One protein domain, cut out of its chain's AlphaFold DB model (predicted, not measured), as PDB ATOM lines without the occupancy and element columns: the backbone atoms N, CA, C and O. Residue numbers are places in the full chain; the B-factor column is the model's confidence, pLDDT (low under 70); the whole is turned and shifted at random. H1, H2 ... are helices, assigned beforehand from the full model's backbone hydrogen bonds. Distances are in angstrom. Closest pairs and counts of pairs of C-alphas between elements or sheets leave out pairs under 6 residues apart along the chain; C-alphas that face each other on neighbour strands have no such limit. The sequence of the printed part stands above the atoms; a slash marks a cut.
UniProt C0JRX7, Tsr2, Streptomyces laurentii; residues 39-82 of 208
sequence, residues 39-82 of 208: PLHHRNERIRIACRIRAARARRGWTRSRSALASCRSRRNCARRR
ATOM      1  N   PRO A  39      27.898  47.645  -4.042       56.09
ATOM      2  CA  PRO A  39      26.504  47.900  -4.402       56.09
ATOM      3  C   PRO A  39      25.546  46.843  -3.831       56.09
ATOM      4  O   PRO A  39      24.423  47.178  -3.440       56.09
ATOM      5  N   LEU A  40      25.980  45.583  -3.726       58.66
ATOM      6  CA  LEU A  40      25.171  44.489  -3.179       58.66
ATOM      7  C   LEU A  40      25.060  44.586  -1.658       58.66
ATOM      8  O   LEU A  40      23.957  44.473  -1.119       58.66
ATOM      9  N   HIS A  41      26.162  44.899  -0.975       62.25
ATOM     10  CA  HIS A  41      26.160  45.143   0.464       62.25
ATOM     11  C   HIS A  41      25.248  46.311   0.828       62.25
ATOM     12  O   HIS A  41      24.401  46.181   1.712       62.25
ATOM     13  N   HIS A  42      25.332  47.421   0.090       71.81
ATOM     14  CA  HIS A  42      24.483  48.578   0.344       71.81
ATOM     15  C   HIS A  42      23.001  48.288   0.057       71.81
ATOM     16  O   HIS A  42      22.122  48.684   0.826       71.81
ATOM     17  N   ARG A  43      22.690  47.530  -1.001       73.31
ATOM     18  CA  ARG A  43      21.319  47.078  -1.290       73.31
ATOM     19  C   ARG A  43      20.769  46.182  -0.177       73.31
ATOM     20  O   ARG A  43      19.631  46.384   0.250       73.31
ATOM     21  N   ASN A  44      21.566  45.237   0.315       77.31
ATOM     22  CA  ASN A  44      21.181  44.330   1.394       77.31
ATOM     23  C   ASN A  44      20.987  45.078   2.722       77.31
ATOM     24  O   ASN A  44      19.999  44.843   3.419       77.31
ATOM     25  N   GLU A  45      21.851  46.044   3.041       80.94
ATOM     26  CA  GLU A  45      21.700  46.965   4.177       80.94
ATOM     27  C   GLU A  45      20.357  47.709   4.122       80.94
ATOM     28  O   GLU A  45      19.563  47.673   5.064       80.94
ATOM     29  N   ARG A  46      20.045  48.313   2.967       78.25
ATOM     30  CA  ARG A  46      18.805  49.074   2.758       78.25
ATOM     31  C   ARG A  46      17.563  48.196   2.890       78.25
ATOM     32  O   ARG A  46      16.571  48.628   3.479       78.25
ATOM     33  N   ILE A  47      17.609  46.960   2.390       81.12
ATOM     34  CA  ILE A  47      16.512  45.993   2.541       81.12
ATOM     35  C   ILE A  47      16.322  45.624   4.018       81.12
ATOM     36  O   ILE A  47      15.189  45.649   4.505       81.12
ATOM     37  N   ARG A  48      17.406  45.338   4.751       84.50
ATOM     38  CA  ARG A  48      17.352  45.013   6.187       84.50
ATOM     39  C   ARG A  48      16.728  46.151   6.997       84.50
ATOM     40  O   ARG A  48      15.807  45.909   7.781       84.50
ATOM     41  N   ILE A  49      17.156  47.390   6.755       83.62
ATOM     42  CA  ILE A  49      16.606  48.592   7.399       83.62
ATOM     43  C   ILE A  49      15.117  48.756   7.061       83.62
ATOM     44  O   ILE A  49      14.287  48.905   7.960       83.62
ATOM     45  N   ALA A  50      14.741  48.643   5.783       80.62
ATOM     46  CA  ALA A  50      13.348  48.756   5.353       80.62
ATOM     47  C   ALA A  50      12.442  47.687   5.992       80.62
ATOM     48  O   ALA A  50      11.301  47.980   6.366       80.62
ATOM     49  N   CYS A  51      12.938  46.456   6.150       80.38
ATOM     50  CA  CYS A  51      12.226  45.376   6.829       80.38
ATOM     51  C   CYS A  51      12.037  45.660   8.326       80.38
ATOM     52  O   CYS A  51      10.923  45.496   8.827       80.38
ATOM     53  N   ARG A  52      13.067  46.157   9.026       80.62
ATOM     54  CA  ARG A  52      12.972  46.546  10.447       80.62
ATOM     55  C   ARG A  52      11.963  47.675  10.664       80.62
ATOM     56  O   ARG A  52      11.085  47.546  11.514       80.62
ATOM     57  N   ILE A  53      12.012  48.727   9.843       76.88
ATOM     58  CA  ILE A  53      11.059  49.851   9.896       76.88
ATOM     59  C   ILE A  53       9.630  49.362   9.642       76.88
ATOM     60  O   ILE A  53       8.695  49.744  10.347       76.88
ATOM     61  N   ARG A  54       9.442  48.482   8.654       73.44
ATOM     62  CA  ARG A  54       8.128  47.904   8.352       73.44
ATOM     63  C   ARG A  54       7.598  47.056   9.509       73.44
ATOM     64  O   ARG A  54       6.421  47.176   9.832       73.44
ATOM     65  N   ALA A  55       8.443  46.243  10.137       73.56
ATOM     66  CA  ALA A  55       8.069  45.434  11.294       73.56
ATOM     67  C   ALA A  55       7.741  46.294  12.525       73.56
ATOM     68  O   ALA A  55       6.833  45.964  13.282       73.56
ATOM     69  N   ALA A  56       8.449  47.408  12.728       71.19
ATOM     70  CA  ALA A  56       8.145  48.365  13.789       71.19
ATOM     71  C   ALA A  56       6.804  49.083  13.545       71.19
ATOM     72  O   ALA A  56       5.980  49.172  14.451       71.19
ATOM     73  N   ARG A  57       6.534  49.520  12.307       65.12
ATOM     74  CA  ARG A  57       5.257  50.155  11.930       65.12
ATOM     75  C   ARG A  57       4.069  49.196  12.026       65.12
ATOM     76  O   ARG A  57       3.022  49.587  12.521       65.12
ATOM     77  N   ALA A  58       4.248  47.938  11.622       65.25
ATOM     78  CA  ALA A  58       3.218  46.911  11.773       65.25
ATOM     79  C   ALA A  58       2.871  46.654  13.250       65.25
ATOM     80  O   ALA A  58       1.701  46.492  13.578       65.25
ATOM     81  N   ARG A  59       3.873  46.671  14.141       67.31
ATOM     82  CA  ARG A  59       3.676  46.511  15.592       67.31
ATOM     83  C   ARG A  59       2.975  47.698  16.248       67.31
ATOM     84  O   ARG A  59       2.196  47.494  17.164       67.31
ATOM     85  N   ARG A  60       3.207  48.920  15.761       64.62
ATOM     86  CA  ARG A  60       2.550  50.144  16.258       64.62
ATOM     87  C   ARG A  60       1.137  50.363  15.701       64.62
ATOM     88  O   ARG A  60       0.619  51.466  15.798       64.62
ATOM     89  N   GLY A  61       0.534  49.360  15.059       59.47
ATOM     90  CA  GLY A  61      -0.809  49.500  14.496       59.47
ATOM     91  C   GLY A  61      -0.902  50.503  13.343       59.47
ATOM     92  O   GLY A  61      -2.005  50.863  12.947       59.47
ATOM     93  N   TRP A  62       0.224  50.923  12.742       59.28
ATOM     94  CA  TRP A  62       0.226  51.610  11.446       59.28
ATOM     95  C   TRP A  62      -0.118  50.589  10.359       59.28
ATOM     96  O   TRP A  62       0.705  50.165   9.538       59.28
ATOM     97  N   THR A  63      -1.371  50.146  10.373       55.16
ATOM     98  CA  THR A  63      -1.985  49.451   9.260       55.16
ATOM     99  C   THR A  63      -1.959  50.406   8.086       55.16
ATOM    100  O   THR A  63      -2.488  51.513   8.142       55.16
ATOM    101  N   ARG A  64      -1.268  49.973   7.030       57.84
ATOM    102  CA  ARG A  64      -1.225  50.631   5.726       57.84
ATOM    103  C   ARG A  64      -2.601  51.216   5.410       57.84
ATOM    104  O   ARG A  64      -3.568  50.458   5.366       57.84
ATOM    105  N   SER A  65      -2.663  52.520   5.143       63.47
ATOM    106  CA  SER A  65      -3.849  53.135   4.548       63.47
ATOM    107  C   SER A  65      -4.339  52.267   3.379       63.47
ATOM    108  O   SER A  65      -3.539  51.605   2.701       63.47
ATOM    109  N   ARG A  66      -5.651  52.248   3.115       61.75
ATOM    110  CA  ARG A  66      -6.222  51.494   1.980       61.75
ATOM    111  C   ARG A  66      -5.460  51.759   0.670       61.75
ATOM    112  O   ARG A  66      -5.204  50.825  -0.089       61.75
ATOM    113  N   SER A  67      -4.988  52.991   0.467       63.62
ATOM    114  CA  SER A  67      -4.147  53.402  -0.665       63.62
ATOM    115  C   SER A  67      -2.765  52.730  -0.693       63.62
ATOM    116  O   SER A  67      -2.308  52.284  -1.752       63.62
ATOM    117  N   ALA A  68      -2.105  52.557   0.455       61.00
ATOM    118  CA  ALA A  68      -0.838  51.833   0.551       61.00
ATOM    119  C   ALA A  68      -1.008  50.321   0.304       61.00
ATOM    120  O   ALA A  68      -0.131  49.687  -0.296       61.00
ATOM    121  N   LEU A  69      -2.139  49.730   0.708       66.94
ATOM    122  CA  LEU A  69      -2.483  48.343   0.367       66.94
ATOM    123  C   LEU A  69      -2.757  48.176  -1.131       66.94
ATOM    124  O   LEU A  69      -2.199  47.258  -1.739       66.94
ATOM    125  N   ALA A  70      -3.536  49.078  -1.733       68.50
ATOM    126  CA  ALA A  70      -3.817  49.093  -3.167       68.50
ATOM    127  C   ALA A  70      -2.527  49.226  -3.994       68.50
ATOM    128  O   ALA A  70      -2.254  48.400  -4.865       68.50
ATOM    129  N   SER A  71      -1.653  50.166  -3.625       68.62
ATOM    130  CA  SER A  71      -0.335  50.355  -4.247       68.62
ATOM    131  C   SER A  71       0.554  49.110  -4.159       68.62
ATOM    132  O   SER A  71       1.289  48.783  -5.093       68.62
ATOM    133  N   CYS A  72       0.509  48.387  -3.037       68.25
ATOM    134  CA  CYS A  72       1.262  47.145  -2.868       68.25
ATOM    135  C   CYS A  72       0.666  45.969  -3.661       68.25
ATOM    136  O   CYS A  72       1.413  45.075  -4.063       68.25
ATOM    137  N   ARG A  73      -0.661  45.935  -3.855       70.62
ATOM    138  CA  ARG A  73      -1.352  44.931  -4.683       70.62
ATOM    139  C   ARG A  73      -1.087  45.171  -6.172       70.62
ATOM    140  O   ARG A  73      -0.695  44.228  -6.855       70.62
ATOM    141  N   SER A  74      -1.184  46.418  -6.634       77.12
ATOM    142  CA  SER A  74      -0.873  46.814  -8.016       77.12
ATOM    143  C   SER A  74       0.568  46.452  -8.398       77.12
ATOM    144  O   SER A  74       0.793  45.713  -9.358       77.12
ATOM    145  N   ARG A  75       1.552  46.823  -7.560       72.19
ATOM    146  CA  ARG A  75       2.962  46.443  -7.773       72.19
ATOM    147  C   ARG A  75       3.175  44.930  -7.857       72.19
ATOM    148  O   ARG A  75       3.937  44.466  -8.702       72.19
ATOM    149  N   ARG A  76       2.497  44.147  -7.010       74.38
ATOM    150  CA  ARG A  76       2.565  42.675  -7.058       74.38
ATOM    151  C   ARG A  76       1.971  42.099  -8.345       74.38
ATOM    152  O   ARG A  76       2.546  41.162  -8.891       74.38
ATOM    153  N   ASN A  77       0.856  42.647  -8.827       77.25
ATOM    154  CA  ASN A  77       0.221  42.202 -10.067       77.25
ATOM    155  C   ASN A  77       1.102  42.521 -11.286       77.25
ATOM    156  O   ASN A  77       1.394  41.628 -12.077       77.25
ATOM    157  N   CYS A  78       1.652  43.739 -11.354       74.56
ATOM    158  CA  CYS A  78       2.624  44.127 -12.379       74.56
ATOM    159  C   CYS A  78       3.850  43.193 -12.392       74.56
ATOM    160  O   CYS A  78       4.236  42.675 -13.439       74.56
ATOM    161  N   ALA A  79       4.405  42.867 -11.220       76.00
ATOM    162  CA  ALA A  79       5.516  41.921 -11.122       76.00
ATOM    163  C   ALA A  79       5.140  40.486 -11.550       76.00
ATOM    164  O   ALA A  79       5.976  39.785 -12.115       76.00
ATOM    165  N   ARG A  80       3.904  40.027 -11.296       73.88
ATOM    166  CA  ARG A  80       3.404  38.733 -11.804       73.88
ATOM    167  C   ARG A  80       3.251  38.739 -13.321       73.88
ATOM    168  O   ARG A  80       3.653  37.770 -13.953       73.88
ATOM    169  N   ARG A  81       2.700  39.814 -13.896       74.44
ATOM    170  CA  ARG A  81       2.581  39.980 -15.352       74.44
ATOM    171  C   ARG A  81       3.954  39.942 -16.018       74.44
ATOM    172  O   ARG A  81       4.148  39.121 -16.898       74.44
ATOM    173  N   ARG A  82       4.932  40.698 -15.503       74.81
ATOM    174  CA  ARG A  82       6.319  40.666 -16.001       74.81
ATOM    175  C   ARG A  82       6.940  39.269 -15.983       74.81
ATOM    176  O   ARG A  82       7.567  38.880 -16.956       74.81
TER     177      ARG A  82
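Overview. This is residues 39 to 82 of the 208 residues of the protein "Tsr2" of Streptomyces laurentii (UniProt C0JRX7). Two separate helices, H1 and H2, form an open V, joined at its blunt tip by residues 60 to 65. The longer arm is H1, and no contact between H1 and H2 closes the space between them. The printed part has 44 residues with two named helices, H1 then H2, and no named strand; its class is all helix. It is loose, with a radius of gyration of the C-alphas of 13.2 A, and flat, spanning 33 by 31 by 11 A.

Along the chain. Find C-alpha 39 at (26.504, 47.900, -4.402); from there H1, residues 39 to 59, runs 30.4 A to C-alpha 59 at (3.676, 46.511, 15.592). H2, residues 66 to 82, runs 24.5 A to C-alpha 82 at (6.319, 40.666, -16.001).

Arrangement. H1 and H2 are apart, with no C-alpha of the one within 8 A of the other. Look at residues 39 to 53 of H1 and 73 to 82 of H2: both stretches stand free. In H1 and H2 every O i to N i+4 pair is within hydrogen-bond range.

Size, cuts and confidence. The C-alphas of Arg 60 and Arg 82 are the two farthest apart, 33.8 A. The printed part has no cut, and the link from H1 to H2 is short. In the B-factor column, residues 39 to 41 and 57 to 72 of this model are under 70.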